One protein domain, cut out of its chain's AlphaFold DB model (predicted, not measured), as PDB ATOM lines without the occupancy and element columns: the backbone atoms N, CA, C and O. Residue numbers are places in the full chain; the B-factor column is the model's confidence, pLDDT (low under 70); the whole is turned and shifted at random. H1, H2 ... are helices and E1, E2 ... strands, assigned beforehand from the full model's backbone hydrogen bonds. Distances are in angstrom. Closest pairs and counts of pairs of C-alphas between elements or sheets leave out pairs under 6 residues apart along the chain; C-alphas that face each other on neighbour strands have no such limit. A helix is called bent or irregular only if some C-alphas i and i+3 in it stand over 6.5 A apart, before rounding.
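What this domain is: This is residues 18 to 135 of the 294 residues of the protein "Thioredoxin domain-containing protein" of Anditalea andensis (UniProt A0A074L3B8). Two strongly twisted sheets stand face to face as a sandwich, with their strands crossed at 38 degrees. One is the branched sheet of E1, E6, E7, E8 and E9; the other, of E2, E3, E4 and E5, curls round H1, which has no contact with the branched sheet. The printed part has 118 residues with one named helix and nine named strands, in the order E1 H1 E2 E3 E4 E5 E6 E7 E8 E9, and its class is mostly strand. The strand order E2, E3, E4, E5 is antiparallel throughout, and the neighbour pairs of the branched sheet are antiparallel too. The whole is compact, with a radius of gyration of the C-alphas of 14.1 A and spans of 40 by 37 by 22 A.

How they stand to each other: Begin in the branched sheet with E8, residues 123 to 129, which has three neighbours. E7, residues 109 to 117, lies on one side of it, beside residues 123 to 128; look there for N 114 and O 126, 2.9 A apart. On the other side lie E1, residues 18 to 20, beside residues 123 to 125, and E9, residues 132 to 134, beside residues 127 to 129. N 18 and O 125 are 2.8 A apart, and N 129 and O 132 are 2.9 A apart, both within hydrogen-bond range. E6, residues 96 to 104, is an edge strand and forms a hairpin with E7, where N 100 and O 113 are 2.8 A apart. In the other sheet find E2, residues 40 to 47, E3, residues 54 to 63, E4, residues 66 to 75, and E5, residues 78 to 85. Within hydrogen-bond range are N 45 and O 58 across E2 and E3, 2.8 A apart, N 57 and O 72 across E3 and E4, 2.8 A apart, and N 71 and O 83 across E4 and E5, 2.8 A apart. Both E2 E3 E4 E5 and E6 E7 E8 E9 are meanders, each strand the antiparallel neighbour of the one before. In the sandwich, two sheets face to face, the parts that face each other are 10.4 A centre to centre. The closest C-alphas of E1 and E2 are those of Ile 20 and Ala 45, 6.0 A apart; those of E5 and E6 are Ala 80 and Phe 104, 7.4 A apart. H1, residues 28 to 36, is on the sheet E2 E3 E4 E5, and the C-alphas of Ser 29 and Pro 79 are its closest pair with E5, at 5.8 A. In H1, 0 of 5 O i to N i+4 pairs are within hydrogen-bond range, against 4 of 6 O i to N i+3 pairs.

Where its parts are: Find C-alpha 18 at (3.551, 89.469, 52.792), where E1 begins. H1 runs from C-alpha 28 at (9.940, 81.164, 32.927) over 15.1 A, and is irregular: C-alphas 29 and 32 are 7.4 A apart. From first to last C-alpha, E2 measures 21.3 A, E3 29.1 A, E4 30.0 A and E5 21.0 A. In the branched sheet E6 measures 25.9 A, E7 26.4 A and E8 20.2 A, and E9 ends at C-alpha 134, (6.946, 100.261, 53.715).

The domain as a whole: The C-alphas farthest apart, those of Ser 32 and Ser 92, are 39.9 A apart. The printed part has no cut and no long link; ten residues join E5 to E6, a short link. Mean pLDDT of the printed part is 78.2, and look for values under 70 at residues 49 to 53, 77, 80, 104 to 109, 119 to 122 and 131.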
ATOM      1  N   LYS A  18       4.210  90.423  53.683       78.31
ATOM      2  CA  LYS A  18       3.551  89.469  52.792       78.31
ATOM      3  C   LYS A  18       4.126  88.077  53.042       78.31
ATOM      4  O   LYS A  18       5.340  87.904  53.148       78.31
ATOM      5  N   GLN A  19       3.260  87.069  53.118       79.62
ATOM      6  CA  GLN A  19       3.681  85.667  53.186       79.62
ATOM      7  C   GLN A  19       4.002  85.142  51.788       79.62
ATOM      8  O   GLN A  19       3.311  85.480  50.825       79.62
ATOM      9  N   ILE A  20       5.026  84.292  51.676       78.69
ATOM     10  CA  ILE A  20       5.340  83.615  50.414       78.69
ATOM     11  C   ILE A  20       4.887  82.166  50.412       78.69
ATOM     12  O   ILE A  20       5.136  81.405  51.346       78.69
ATOM     13  N   VAL A  21       4.283  81.780  49.291       81.69
ATOM     14  CA  VAL A  21       4.049  80.390  48.917       81.69
ATOM     15  C   VAL A  21       4.967  80.084  47.744       81.69
ATOM     16  O   VAL A  21       4.939  80.778  46.728       81.69
ATOM     17  N   PHE A  22       5.813  79.071  47.909       84.00
ATOM     18  CA  PHE A  22       6.758  78.662  46.879       84.00
ATOM     19  C   PHE A  22       6.082  77.766  45.840       84.00
ATOM     20  O   PHE A  22       5.428  76.785  46.188       84.00
ATOM     21  N   ASN A  23       6.302  78.083  44.570       87.31
ATOM     22  CA  ASN A  23       6.005  77.221  43.432       87.31
ATOM     23  C   ASN A  23       7.246  76.394  43.091       87.31
ATOM     24  O   ASN A  23       8.365  76.895  43.203       87.31
ATOM     25  N   GLU A  24       7.068  75.145  42.668       89.38
ATOM     26  CA  GLU A  24       8.185  74.310  42.213       89.38
ATOM     27  C   GLU A  24       8.808  74.859  40.918       89.38
ATOM     28  O   GLU A  24       8.110  75.372  40.044       89.38
ATOM     29  N   GLY A  25      10.130  74.729  40.794       88.38
ATOM     30  CA  GLY A  25      10.906  75.135  39.621       88.38
ATOM     31  C   GLY A  25      11.510  76.540  39.704       88.38
ATOM     32  O   GLY A  25      11.699  77.110  40.782       88.38
ATOM     33  N   LEU A  26      11.857  77.074  38.532       87.38
ATOM     34  CA  LEU A  26      12.258  78.464  38.305       87.38
ATOM     35  C   LEU A  26      11.132  79.198  37.557       87.38
ATOM     36  O   LEU A  26      10.338  78.552  36.875       87.38
ATOM     37  N   PRO A  27      11.040  80.532  37.658       88.00
ATOM     38  CA  PRO A  27      10.163  81.300  36.781       88.00
ATOM     39  C   PRO A  27      10.635  81.193  35.323       88.00
ATOM     40  O   PRO A  27      11.835  81.071  35.072       88.00
ATOM     41  N   GLU A  28       9.702  81.314  34.375       87.12
ATOM     42  CA  GLU A  28       9.940  81.164  32.927       87.12
ATOM     43  C   GLU A  28      11.142  81.990  32.428       87.12
ATOM     44  O   GLU A  28      11.999  81.492  31.701       87.12
ATOM     45  N   SER A  29      11.281  83.234  32.897       83.12
ATOM     46  CA  SER A  29      12.385  84.126  32.520       83.12
ATOM     47  C   SER A  29      13.765  83.691  33.026       83.12
ATOM     48  O   SER A  29      14.777  84.192  32.535       83.12
ATOM     49  N   LEU A  30      13.838  82.753  33.977       83.81
ATOM     50  CA  LEU A  30      15.087  82.190  34.501       83.81
ATOM     51  C   LEU A  30      15.333  80.737  34.054       83.81
ATOM     52  O   LEU A  30      16.408  80.207  34.340       83.81
ATOM     53  N   GLU A  31      14.406  80.086  33.342       83.31
ATOM     54  CA  GLU A  31      14.526  78.664  32.964       83.31
ATOM     55  C   GLU A  31      15.804  78.357  32.173       83.31
ATOM     56  O   GLU A  31      16.467  77.342  32.397       83.31
ATOM     57  N   SER A  32      16.223  79.261  31.281       82.56
ATOM     58  CA  SER A  32      17.443  79.074  30.490       82.56
ATOM     59  C   SER A  32      18.713  78.995  31.343       82.56
ATOM     60  O   SER A  32      19.712  78.424  30.902       82.56
ATOM     61  N   LEU A  33      18.695  79.559  32.557       80.62
ATOM     62  CA  LEU A  33      19.836  79.539  33.472       80.62
ATOM     63  C   LEU A  33      19.964  78.205  34.211       80.62
ATOM     64  O   LEU A  33      21.071  77.865  34.621       80.62
ATOM     65  N   GLU A  34      18.885  77.427  34.345       82.62
ATOM     66  CA  GLU A  34      18.847  76.217  35.179       82.62
ATOM     67  C   GLU A  34      19.990  75.244  34.859       82.62
ATOM     68  O   GLU A  34      20.670  74.743  35.752       82.62
ATOM     69  N   LYS A  35      20.267  75.040  33.565       83.00
ATOM     70  CA  LYS A  35      21.314  74.123  33.077       83.00
ATOM     71  C   LYS A  35      22.734  74.561  33.442       83.00
ATOM     72  O   LYS A  35      23.654  73.746  33.388       83.00
ATOM     73  N   HIS A  36      22.913  75.835  33.769       83.94
ATOM     74  CA  HIS A  36      24.198  76.444  34.096       83.94
ATOM     75  C   HIS A  36      24.377  76.677  35.600       83.94
ATOM     76  O   HIS A  36      25.483  77.003  36.033       83.94
ATOM     77  N   LEU A  37      23.326  76.501  36.404       80.12
ATOM     78  CA  LEU A  37      23.401  76.676  37.847       80.12
ATOM     79  C   LEU A  37      23.978  75.417  38.524       80.12
ATOM     80  O   LEU A  37      23.634  74.291  38.162       80.12
ATOM     81  N   PRO A  38      24.840  75.575  39.546       79.06
ATOM     82  CA  PRO A  38      25.446  74.444  40.255       79.06
ATOM     83  C   PRO A  38      24.482  73.758  41.239       79.06
ATOM     84  O   PRO A  38      24.838  72.742  41.843       79.06
ATOM     85  N   PHE A  39      23.277  74.306  41.412       80.69
ATOM     86  CA  PHE A  39      22.250  73.856  42.350       80.69
ATOM     87  C   PHE A  39      21.064  73.222  41.617       80.69
ATOM     88  O   PHE A  39      20.902  73.407  40.414       80.69
ATOM     89  N   LYS A  40      20.244  72.452  42.339       80.00
ATOM     90  CA  LYS A  40      19.058  71.773  41.797       80.00
ATOM     91  C   LYS A  40      17.864  71.958  42.735       80.00
ATOM     92  O   LYS A  40      18.017  72.487  43.836       80.00
ATOM     93  N   ASN A  41      16.694  71.482  42.306       83.12
ATOM     94  CA  ASN A  41      15.447  71.506  43.077       83.12
ATOM     95  C   ASN A  41      15.079  72.930  43.507       83.12
ATOM     96  O   ASN A  41      15.073  73.268  44.693       83.12
ATOM     97  N   PHE A  42      14.836  73.769  42.507       86.62
ATOM     98  CA  PHE A  42      14.427  75.145  42.723       86.62
ATOM     99  C   PHE A  42      12.958  75.212  43.121       86.62
ATOM    100  O   PHE A  42      12.138  74.394  42.705       86.62
ATOM    101  N   SER A  43      12.637  76.202  43.936       87.88
ATOM    102  CA  SER A  43      11.273  76.686  44.102       87.88
ATOM    103  C   SER A  43      11.314  78.198  44.262       87.88
ATOM    104  O   SER A  43      12.316  78.726  44.753       87.88
ATOM    105  N   TYR A  44      10.268  78.902  43.840       89.38
ATOM    106  CA  TYR A  44      10.253  80.362  43.811       89.38
ATOM    107  C   TYR A  44       8.905  80.958  44.214       89.38
ATOM    108  O   TYR A  44       7.847  80.358  44.037       89.38
ATOM    109  N   ALA A  45       8.958  82.180  44.721       85.81
ATOM    110  CA  ALA A  45       7.821  83.049  44.952       85.81
ATOM    111  C   ALA A  45       8.070  84.401  44.279       85.81
ATOM    112  O   ALA A  45       9.215  84.844  44.142       85.81
ATOM    113  N   ILE A  46       6.988  85.051  43.859       84.00
ATOM    114  CA  ILE A  46       7.029  86.406  43.312       84.00
ATOM    115  C   ILE A  46       6.877  87.382  44.475       84.00
ATOM    116  O   ILE A  46       5.919  87.291  45.245       84.00
ATOM    117  N   LEU A  47       7.821  88.309  44.590       83.25
ATOM    118  CA  LEU A  47       7.720  89.429  45.509       83.25
ATOM    119  C   LEU A  47       7.011  90.571  44.781       83.25
ATOM    120  O   LEU A  47       7.495  91.084  43.772       83.25
ATOM    121  N   ASP A  48       5.830  90.926  45.269       71.75
ATOM    122  CA  ASP A  48       4.928  91.860  44.604       71.75
ATOM    123  C   ASP A  48       5.241  93.308  44.993       71.75
ATOM    124  O   ASP A  48       5.076  93.706  46.157       71.75
ATOM    125  N   THR A  49       5.686  94.065  43.990       64.31
ATOM    126  CA  THR A  49       6.155  95.447  44.095       64.31
ATOM    127  C   THR A  49       5.011  96.471  44.118       64.31
ATOM    128  O   THR A  49       5.204  97.600  44.555       64.31
ATOM    129  N   GLY A  50       3.793  96.098  43.706       62.00
ATOM    130  CA  GLY A  50       2.630  96.994  43.679       62.00
ATOM    131  C   GLY A  50       2.666  98.103  42.613       62.00
ATOM    132  O   GLY A  50       1.684  98.828  42.470       62.00
ATOM    133  N   THR A  51       3.754  98.237  41.850       53.84
ATOM    134  CA  THR A  51       3.914  99.213  40.761       53.84
ATOM    135  C   THR A  51       4.355  98.473  39.502       53.84
ATOM    136  O   THR A  51       5.547  98.246  39.290       53.84
ATOM    137  N   ASP A  52       3.387  98.022  38.703       55.94
ATOM    138  CA  ASP A  52       3.588  97.204  37.499       55.94
ATOM    139  C   ASP A  52       4.808  97.640  36.673       55.94
ATOM    140  O   ASP A  52       4.803  98.700  36.051       55.94
ATOM    141  N   SER A  53       5.879  96.838  36.702       61.00
ATOM    142  CA  SER A  53       7.033  96.908  35.779       61.00
ATOM    143  C   SER A  53       8.174  95.978  36.193       61.00
ATOM    144  O   SER A  53       8.874  95.459  35.325       61.00
ATOM    145  N   LEU A  54       8.356  95.746  37.497       71.94
ATOM    146  CA  LEU A  54       9.485  94.985  38.025       71.94
ATOM    147  C   LEU A  54       9.025  93.755  38.804       71.94
ATOM    148  O   LEU A  54       8.374  93.875  39.846       71.94
ATOM    149  N   LYS A  55       9.414  92.576  38.310       80.50
ATOM    150  CA  LYS A  55       9.200  91.299  38.993       80.50
ATOM    151  C   LYS A  55      10.470  90.906  39.730       80.50
ATOM    152  O   LYS A  55      11.528  90.744  39.121       80.50
ATOM    153  N   VAL A  56      10.341  90.730  41.038       83.81
ATOM    154  CA  VAL A  56      11.406  90.208  41.890       83.81
ATOM    155  C   VAL A  56      11.021  88.792  42.300       83.81
ATOM    156  O   VAL A  56       9.889  88.540  42.709       83.81
ATOM    157  N   PHE A  57      11.953  87.858  42.178       87.25
ATOM    158  CA  PHE A  57      11.771  86.463  42.553       87.25
ATOM    159  C   PHE A  57      12.664  86.126  43.728       87.25
ATOM    160  O   PHE A  57      13.848  86.457  43.723       87.25
ATOM    161  N   PHE A  58      12.112  85.410  44.693       87.69
ATOM    162  CA  PHE A  58      12.870  84.823  45.784       87.69
ATOM    163  C   PHE A  58      12.646  83.322  45.792       87.69
ATOM    164  O   PHE A  58      11.512  82.864  45.653       87.69
ATOM    165  N   GLY A  59      13.713  82.550  45.952       86.69
ATOM    166  CA  GLY A  59      13.628  81.109  45.829       86.69
ATOM    167  C   GLY A  59      14.525  80.331  46.772       86.69
ATOM    168  O   GLY A  59      15.512  80.834  47.307       86.69
ATOM    169  N   LYS A  60      14.156  79.065  46.959       87.38
ATOM    170  CA  LYS A  60      14.950  78.051  47.656       87.38
ATOM    171  C   LYS A  60      15.657  77.175  46.630       87.38
ATOM    172  O   LYS A  60      15.141  76.946  45.534       87.38
ATOM    173  N   LEU A  61      16.832  76.684  46.998       86.88
ATOM    174  CA  LEU A  61      17.588  75.682  46.254       86.88
ATOM    175  C   LEU A  61      18.133  74.625  47.214       86.88
ATOM    176  O   LEU A  61      18.361  74.905  48.395       86.88
ATOM    177  N   MET A  62      18.348  73.411  46.712       81.31
ATOM    178  CA  MET A  62      18.881  72.312  47.514       81.31
ATOM    179  C   MET A  62      20.024  71.595  46.804       81.31
ATOM    180  O   MET A  62      19.995  71.328  45.602       81.31
ATOM    181  N   GLN A  63      21.034  71.214  47.582       79.44
ATOM    182  CA  GLN A  63      22.106  70.344  47.119       79.44
ATOM    183  C   GLN A  63      22.436  69.307  48.192       79.44
ATOM    184  O   GLN A  63      23.118  69.583  49.180       79.44
ATOM    185  N   GLY A  64      21.917  68.091  48.006       80.50
ATOM    186  CA  GLY A  64      21.964  67.059  49.041       80.50
ATOM    187  C   GLY A  64      21.155  67.488  50.266       80.50
ATOM    188  O   GLY A  64      19.962  67.746  50.148       80.50
ATOM    189  N   SER A  65      21.805  67.578  51.428       74.88
ATOM    190  CA  SER A  65      21.198  68.033  52.690       74.88
ATOM    191  C   SER A  65      21.341  69.534  52.956       74.88
ATOM    192  O   SER A  65      20.887  70.013  53.993       74.88
ATOM    193  N   LYS A  66      22.007  70.281  52.064       73.81
ATOM    194  CA  LYS A  66      22.208  71.724  52.216       73.81
ATOM    195  C   LYS A  66      21.101  72.490  51.505       73.81
ATOM    196  O   LYS A  66      20.870  72.273  50.314       73.81
ATOM    197  N   ASN A  67      20.491  73.418  52.234       77.38
ATOM    198  CA  ASN A  67      19.515  74.366  51.714       77.38
ATOM    199  C   ASN A  67      20.202  75.715  51.496       77.38
ATOM    200  O   ASN A  67      21.048  76.112  52.298       77.38
ATOM    201  N   GLY A  68      19.835  76.407  50.426       82.75
ATOM    202  CA  GLY A  68      20.270  77.768  50.145       82.75
ATOM    203  C   GLY A  68      19.121  78.598  49.593       82.75
ATOM    204  O   GLY A  68      18.075  78.060  49.215       82.75
ATOM    205  N   TYR A  69      19.335  79.907  49.532       87.00
ATOM    206  CA  TYR A  69      18.374  80.848  48.978       87.00
ATOM    207  C   TYR A  69      18.972  81.578  47.788       87.00
ATOM    208  O   TYR A  69      20.191  81.695  47.651       87.00
ATOM    209  N   TRP A  70      18.105  82.073  46.920       87.00
ATOM    210  CA  TRP A  70      18.486  82.921  45.807       87.00
ATOM    211  C   TRP A  70      17.443  84.005  45.581       87.00
ATOM    212  O   TRP A  70      16.278  83.870  45.960       87.00
ATOM    213  N   ILE A  71      17.886  85.086  44.959       87.00
ATOM    214  CA  ILE A  71      17.046  86.195  44.545       87.00
ATOM    215  C   ILE A  71      17.357  86.540  43.094       87.00
ATOM    216  O   ILE A  71      18.505  86.428  42.650       87.00
ATOM    217  N   GLY A  72      16.335  86.931  42.346       85.75
ATOM    218  CA  GLY A  72      16.487  87.337  40.961       85.75
ATOM    219  C   GLY A  72      15.489  88.403  40.548       85.75
ATOM    220  O   GLY A  72      14.459  88.588  41.193       85.75
ATOM    221  N   ILE A  73      15.807  89.104  39.464       81.69
ATOM    222  CA  ILE A  73      14.938  90.125  38.875       81.69
ATOM    223  C   ILE A  73      14.727  89.882  37.389       81.69
ATOM    224  O   ILE A  73      15.641  89.480  36.664       81.69
ATOM    225  N   ASP A  74      13.513  90.181  36.955       79.12
ATOM    226  CA  ASP A  74      13.098  90.153  35.562       79.12
ATOM    227  C   ASP A  74      12.695  91.561  35.126       79.12
ATOM    228  O   ASP A  74      11.847  92.218  35.741       79.12
ATOM    229  N   LEU A  75      13.364  92.011  34.065       73.75
ATOM    230  CA  LEU A  75      13.099  93.259  33.374       73.75
ATOM    231  C   LEU A  75      12.446  92.930  32.031       73.75
ATOM    232  O   LEU A  75      13.125  92.570  31.072       73.75
ATOM    233  N   GLN A  76      11.123  93.090  31.960       71.75
ATOM    234  CA  GLN A  76      10.340  92.954  30.721       71.75
ATOM    235  C   GLN A  76      10.521  91.605  29.993       71.75
ATOM    236  O   GLN A  76      10.555  91.545  28.767       71.75
ATOM    237  N   GLY A  77      10.624  90.511  30.745       68.75
ATOM    238  CA  GLY A  77      10.825  89.155  30.236       68.75
ATOM    239  C   GLY A  77      12.292  88.752  30.085       68.75
ATOM    240  O   GLY A  77      12.562  87.636  29.644       68.75
ATOM    241  N   MET A  78      13.245  89.624  30.436       70.19
ATOM    242  CA  MET A  78      14.677  89.321  30.393       70.19
ATOM    243  C   MET A  78      15.273  89.213  31.808       70.19
ATOM    244  O   MET A  78      15.107  90.131  32.619       70.19
ATOM    245  N   PRO A  79      16.014  88.130  32.116       70.88
ATOM    246  CA  PRO A  79      16.698  87.977  33.395       70.88
ATOM    247  C   PRO A  79      17.800  89.026  33.545       70.88
ATOM    248  O   PRO A  79      18.748  89.039  32.761       70.88
ATOM    249  N   ALA A  80      17.711  89.887  34.559       68.69
ATOM    250  CA  ALA A  80      18.670  90.982  34.726       68.69
ATOM    251  C   ALA A  80      19.725  90.731  35.816       68.69
ATOM    252  O   ALA A  80      20.864  91.171  35.673       68.69
ATOM    253  N   LYS A  81      19.386  90.012  36.896       77.25
ATOM    254  CA  LYS A  81      20.332  89.658  37.974       77.25
ATOM    255  C   LYS A  81      19.863  88.397  38.698       77.25
ATOM    256  O   LYS A  81      18.663  88.209  38.882       77.25
ATOM    257  N   PHE A  82      20.810  87.559  39.113       81.75
ATOM    258  CA  PHE A  82      20.596  86.373  39.945       81.75
ATOM    259  C   PHE A  82      21.711  86.303  40.987       81.75
ATOM    260  O   PHE A  82      22.882  86.513  40.664       81.75
ATOM    261  N   SER A  83      21.380  86.033  42.244       82.50
ATOM    262  CA  SER A  83      22.364  85.927  43.325       82.50
ATOM    263  C   SER A  83      21.892  84.968  44.405       82.50
ATOM    264  O   SER A  83      20.698  84.853  44.661       82.50
ATOM    265  N   THR A  84      22.830  84.281  45.050       85.69
ATOM    266  CA  THR A  84      22.549  83.448  46.224       85.69
ATOM    267  C   THR A  84      22.568  84.287  47.492       85.69
ATOM    268  O   THR A  84      23.401  85.183  47.622       85.69
ATOM    269  N   VAL A  85      21.696  83.961  48.439       83.06
ATOM    270  CA  VAL A  85      21.534  84.678  49.705       83.06
ATOM    271  C   VAL A  85      21.647  83.698  50.869       83.06
ATOM    272  O   VAL A  85      21.215  82.547  50.771       83.06
ATOM    273  N   ASP A  86      22.230  84.165  51.968       80.56
ATOM    274  CA  ASP A  86      22.342  83.431  53.224       80.56
ATOM    275  C   ASP A  86      21.489  84.104  54.317       80.56
ATOM    276  O   ASP A  86      21.519  85.327  54.459       80.56
ATOM    277  N   LEU A  87      20.724  83.310  55.077       76.75
ATOM    278  CA  LEU A  87      19.781  83.758  56.119       76.75
ATOM    279  C   LEU A  87      20.268  83.349  57.521       76.75
ATOM    280  O   LEU A  87      19.553  82.702  58.286       76.75
ATOM    281  N   ASN A  88      21.515  83.689  57.843       77.56
ATOM    282  CA  ASN A  88      22.150  83.323  59.116       77.56
ATOM    283  C   ASN A  88      22.094  84.425  60.191       77.56
ATOM    284  O   ASN A  88      22.505  84.195  61.328       77.56
ATOM    285  N   GLU A  89      21.599  85.612  59.849       81.19
ATOM    286  CA  GLU A  89      21.465  86.744  60.768       81.19
ATOM    287  C   GLU A  89      20.208  86.591  61.635       81.19
ATOM    288  O   GLU A  89      19.152  86.215  61.133       81.19
ATOM    289  N   ILE A  90      20.327  86.862  62.939       80.31
ATOM    290  CA  ILE A  90      19.218  86.834  63.903       80.31
ATOM    291  C   ILE A  90      19.014  88.252  64.435       80.31
ATOM    292  O   ILE A  90      19.973  88.875  64.896       80.31
ATOM    293  N   ASP A  91      17.784  88.755  64.369       78.06
ATOM    294  CA  ASP A  91      17.434  90.086  64.857       78.06
ATOM    295  C   ASP A  91      17.261  90.139  66.388       78.06
ATOM    296  O   ASP A  91      17.346  89.137  67.104       78.06
ATOM    297  N   SER A  92      16.997  91.335  66.920       76.19
ATOM    298  CA  SER A  92      16.786  91.552  68.358       76.19
ATOM    299  C   SER A  92      15.568  90.827  68.938       76.19
ATOM    300  O   SER A  92      15.445  90.732  70.158       76.19
ATOM    301  N   LEU A  93      14.651  90.360  68.088       75.00
ATOM    302  CA  LEU A  93      13.432  89.652  68.469       75.00
ATOM    303  C   LEU A  93      13.583  88.126  68.332       75.00
ATOM    304  O   LEU A  93      12.673  87.387  68.703       75.00
ATOM    305  N   GLY A  94      14.744  87.648  67.871       77.44
ATOM    306  CA  GLY A  94      15.055  86.230  67.726       77.44
ATOM    307  C   GLY A  94      14.622  85.625  66.390       77.44
ATOM    308  O   GLY A  94      14.724  84.408  66.228       77.44
ATOM    309  N   TYR A  95      14.166  86.437  65.435       77.62
ATOM    310  CA  TYR A  95      13.848  85.969  64.089       77.62
ATOM    311  C   TYR A  95      15.103  85.927  63.232       77.62
ATOM    312  O   TYR A  95      15.968  86.796  63.336       77.62
ATOM    313  N   ARG A  96      15.201  84.931  62.344       79.62
ATOM    314  CA  ARG A  96      16.237  84.960  61.311       79.62
ATOM    315  C   ARG A  96      15.806  85.929  60.230       79.62
ATOM    316  O   ARG A  96      14.771  85.718  59.596       79.62
ATOM    317  N   THR A  97      16.581  86.985  60.037       82.62
ATOM    318  CA  THR A  97      16.245  88.056  59.102       82.62
ATOM    319  C   THR A  97      17.409  88.378  58.196       82.62
ATOM    320  O   THR A  97      18.551  88.316  58.638       82.62
ATOM    321  N   LYS A  98      17.139  88.791  56.961       84.31
ATOM    322  CA  LYS A  98      18.169  89.342  56.082       84.31
ATOM    323  C   LYS A  98      17.613  90.484  55.255       84.31
ATOM    324  O   LYS A  98      16.611  90.303  54.564       84.31
ATOM    325  N   ASP A  99      18.317  91.607  55.287       83.75
ATOM    326  CA  ASP A  99      18.106  92.695  54.341       83.75
ATOM    327  C   ASP A  99      18.910  92.393  53.075       83.75
ATOM    328  O   ASP A  99      20.109  92.091  53.124       83.75
ATOM    329  N   ILE A 100      18.218  92.396  51.942       78.44
ATOM    330  CA  ILE A 100      18.773  92.085  50.631       78.44
ATOM    331  C   ILE A 100      18.611  93.309  49.753       78.44
ATOM    332  O   ILE A 100      17.496  93.734  49.450       78.44
ATOM    333  N   ASP A 101      19.750  93.817  49.313       77.88
ATOM    334  CA  ASP A 101      19.848  94.939  48.406       77.88
ATOM    335  C   ASP A 101      20.017  94.440  46.973       77.88
ATOM    336  O   ASP A 101      20.965  93.725  46.644       77.88
ATOM    337  N   ILE A 102      19.085  94.821  46.107       75.25
ATOM    338  CA  ILE A 102      19.074  94.452  44.700       75.25
ATOM    339  C   ILE A 102      19.288  95.707  43.872       75.25
ATOM    340  O   ILE A 102      18.397  96.542  43.728       75.25
ATOM    341  N   GLU A 103      20.481  95.813  43.303       75.31
ATOM    342  CA  GLU A 103      20.804  96.853  42.329       75.31
ATOM    343  C   GLU A 103      20.457  96.390  40.913       75.31
ATOM    344  O   GLU A 103      20.725  95.241  40.539       75.31
ATOM    345  N   PHE A 104      19.909  97.299  40.118       69.00
ATOM    346  CA  PHE A 104      19.624  97.113  38.702       69.00
ATOM    347  C   PHE A 104      19.813  98.429  37.955       69.00
ATOM    348  O   PHE A 104      19.845  99.497  38.562       69.00
ATOM    349  N   ASN A 105      19.934  98.345  36.627       65.81
ATOM    350  CA  ASN A 105      20.232  99.499  35.776       65.81
ATOM    351  C   ASN A 105      21.584 100.153  36.132       65.81
ATOM    352  O   ASN A 105      21.615 101.315  36.505       65.81
ATOM    353  N   GLU A 106      22.691  99.399  36.057       65.00
ATOM    354  CA  GLU A 106      24.056  99.903  36.338       65.00
ATOM    355  C   GLU A 106      24.183 100.628  37.696       65.00
ATOM    356  O   GLU A 106      24.769 101.706  37.793       65.00
ATOM    357  N   ASP A 107      23.589 100.040  38.737       63.44
ATOM    358  CA  ASP A 107      23.605 100.522  40.127       63.44
ATOM    359  C   ASP A 107      22.883 101.863  40.366       63.44
ATOM    360  O   ASP A 107      22.973 102.447  41.444       63.44
ATOM    361  N   MET A 108      22.115 102.336  39.377       56.59
ATOM    362  CA  MET A 108      21.262 103.528  39.478       56.59
ATOM    363  C   MET A 108      20.032 103.277  40.359       56.59
ATOM    364  O   MET A 108      19.557 104.156  41.069       56.59
ATOM    365  N   ASN A 109      19.467 102.075  40.280       67.50
ATOM    366  CA  ASN A 109      18.243 101.744  40.989       67.50
ATOM    367  C   ASN A 109      18.527 100.645  41.994       67.50
ATOM    368  O   ASN A 109      19.150  99.634  41.663       67.50
ATOM    369  N   LYS A 110      18.026 100.833  43.211       71.81
ATOM    370  CA  LYS A 110      18.208  99.902  44.315       71.81
ATOM    371  C   LYS A 110      16.866  99.585  44.953       71.81
ATOM    372  O   LYS A 110      16.039 100.471  45.139       71.81
ATOM    373  N   ILE A 111      16.671  98.317  45.290       75.50
ATOM    374  CA  ILE A 111      15.529  97.830  46.063       75.50
ATOM    375  C   ILE A 111      16.044  97.074  47.268       75.50
ATOM    376  O   ILE A 111      16.883  96.189  47.118       75.50
ATOM    377  N   SER A 112      15.505  97.395  48.438       79.25
ATOM    378  CA  SER A 112      15.836  96.725  49.688       79.25
ATOM    379  C   SER A 112      14.645  95.889  50.154       79.25
ATOM    380  O   SER A 112      13.511  96.369  50.235       79.25
ATOM    381  N   VAL A 113      14.897  94.610  50.431       80.12
ATOM    382  CA  VAL A 113      13.887  93.641  50.881       80.12
ATOM    383  C   VAL A 113      14.333  93.024  52.190       80.12
ATOM    384  O   VAL A 113      15.424  92.462  52.251       80.12
ATOM    385  N   ARG A 114      13.475  93.051  53.209       85.44
ATOM    386  CA  ARG A 114      13.690  92.282  54.437       85.44
ATOM    387  C   ARG A 114      12.988  90.937  54.334       85.44
ATOM    388  O   ARG A 114      11.765  90.892  54.209       85.44
ATOM    389  N   ILE A 115      13.747  89.850  54.432       83.81
ATOM    390  CA  ILE A 115      13.223  88.483  54.556       83.81
ATOM    391  C   ILE A 115      13.232  88.078  56.025       83.81
ATOM    392  O   ILE A 115      14.222  88.320  56.708       83.81
ATOM    393  N   ILE A 116      12.151  87.455  56.492       83.12
ATOM    394  CA  ILE A 116      11.966  87.002  57.873       83.12
ATOM    395  C   ILE A 116      11.541  85.530  57.857       83.12
ATOM    396  O   ILE A 116      10.509  85.176  57.278       83.12
ATOM    397  N   GLU A 117      12.328  84.667  58.501       79.62
ATOM    398  CA  GLU A 117      11.954  83.275  58.749       79.62
ATOM    399  C   GLU A 117      11.110  83.180  60.018       79.62
ATOM    400  O   GLU A 117      11.583  83.446  61.124       79.62
ATOM    401  N   VAL A 118       9.835  82.828  59.837       72.19
ATOM    402  CA  VAL A 118       8.857  82.738  60.929       72.19
ATOM    403  C   VAL A 118       8.842  81.326  61.511       72.19
ATOM    404  O   VAL A 118       8.821  81.155  62.728       72.19
ATOM    405  N   ASP A 119       8.872  80.310  60.647       69.50
ATOM    406  CA  ASP A 119       8.978  78.900  61.017       69.50
ATOM    407  C   ASP A 119       9.583  78.072  59.864       69.50
ATOM    408  O   ASP A 119       9.994  78.609  58.836       69.50
ATOM    409  N   SER A 120       9.642  76.744  60.023       64.69
ATOM    410  CA  SER A 120      10.251  75.839  59.038       64.69
ATOM    411  C   SER A 120       9.539  75.782  57.679       64.69
ATOM    412  O   SER A 120      10.089  75.220  56.728       64.69
ATOM    413  N   LEU A 121       8.322  76.321  57.570       62.41
ATOM    414  CA  LEU A 121       7.477  76.254  56.378       62.41
ATOM    415  C   LEU A 121       7.203  77.641  55.785       62.41
ATOM    416  O   LEU A 121       7.107  77.761  54.564       62.41
ATOM    417  N   ASN A 122       7.135  78.676  56.621       68.56
ATOM    418  CA  ASN A 122       6.665  80.002  56.254       68.56
ATOM    419  C   ASN A 122       7.782  81.044  56.331       68.56
ATOM    420  O   ASN A 122       8.417  81.260  57.367       68.56
ATOM    421  N   LEU A 123       7.955  81.750  55.219       75.12
ATOM    422  CA  LEU A 123       8.767  82.953  55.135       75.12
ATOM    423  C   LEU A 123       7.842  84.145  54.887       75.12
ATOM    424  O   LEU A 123       6.840  84.032  54.176       75.12
ATOM    425  N   SER A 124       8.188  85.281  55.479       81.62
ATOM    426  CA  SER A 124       7.534  86.560  55.207       81.62
ATOM    427  C   SER A 124       8.552  87.548  54.655       81.62
ATOM    428  O   SER A 124       9.740  87.462  54.967       81.62
ATOM    429  N   TYR A 125       8.095  88.484  53.830       83.25
ATOM    430  CA  TYR A 125       8.921  89.572  53.316       83.25
ATOM    431  C   TYR A 125       8.217  90.912  53.467       83.25
ATOM    432  O   TYR A 125       6.989  90.974  53.457       83.25
ATOM    433  N   ALA A 126       9.004  91.974  53.593       83.75
ATOM    434  CA  ALA A 126       8.536  93.350  53.525       83.75
ATOM    435  C   ALA A 126       9.522  94.203  52.725       83.75
ATOM    436  O   ALA A 126      10.718  93.896  52.643       83.75
ATOM    437  N   TRP A 127       9.003  95.272  52.133       83.69
ATOM    438  CA  TRP A 127       9.804  96.259  51.421       83.69
ATOM    439  C   TRP A 127      10.422  97.253  52.407       83.69
ATOM    440  O   TRP A 127       9.836  97.534  53.456       83.69
ATOM    441  N   LEU A 128      11.593  97.787  52.056       78.62
ATOM    442  CA  LEU A 128      12.276  98.830  52.820       78.62
ATOM    443  C   LEU A 128      12.507 100.084  51.963       78.62
ATOM    444  O   LEU A 128      12.905  99.963  50.804       78.62
ATOM    445  N   ASP A 129      12.330 101.267  52.557       70.81
ATOM    446  CA  ASP A 129      12.906 102.531  52.071       70.81
ATOM    447  C   ASP A 129      14.047 102.939  53.012       70.81
ATOM    448  O   ASP A 129      13.833 103.254  54.185       70.81
ATOM    449  N   GLY A 130      15.288 102.823  52.532       72.06
ATOM    450  CA  GLY A 130      16.481 102.918  53.371       72.06
ATOM    451  C   GLY A 130      16.519 101.825  54.448       72.06
ATOM    452  O   GLY A 130      17.083 100.755  54.239       72.06
ATOM    453  N   SER A 131      15.942 102.095  55.619       69.44
ATOM    454  CA  SER A 131      15.827 101.147  56.743       69.44
ATOM    455  C   SER A 131      14.426 101.100  57.363       69.44
ATOM    456  O   SER A 131      14.228 100.430  58.378       69.44
ATOM    457  N   GLU A 132      13.456 101.798  56.775       76.62
ATOM    458  CA  GLU A 132      12.078 101.854  57.260       76.62
ATOM    459  C   GLU A 132      11.188 100.875  56.481       76.62
ATOM    460  O   GLU A 132      11.315 100.749  55.265       76.62
ATOM    461  N   LEU A 133      10.291 100.166  57.179       80.88
ATOM    462  CA  LEU A 133       9.329  99.240  56.566       80.88
ATOM    463  C   LEU A 133       8.233 100.014  55.823       80.88
ATOM    464  O   LEU A 133       7.589 100.882  56.409       80.88
ATOM    465  N   ILE A 134       7.972  99.642  54.569       75.62
ATOM    466  CA  ILE A 134       6.946 100.261  53.715       75.62
ATOM    467  C   ILE A 134       5.968  99.210  53.164       75.62
ATOM    468  O   ILE A 134       6.296  98.029  53.041       75.62
ATOM    469  N   ASN A 135       4.742  99.628  52.834       74.25
ATOM    470  CA  ASN A 135       3.663  98.735  52.379       74.25
ATOM    471  C   ASN A 135       3.625  98.522  50.852       74.25
ATOM    472  O   ASN A 135       3.018  97.564  50.369       74.25
TER     473      ASN A 135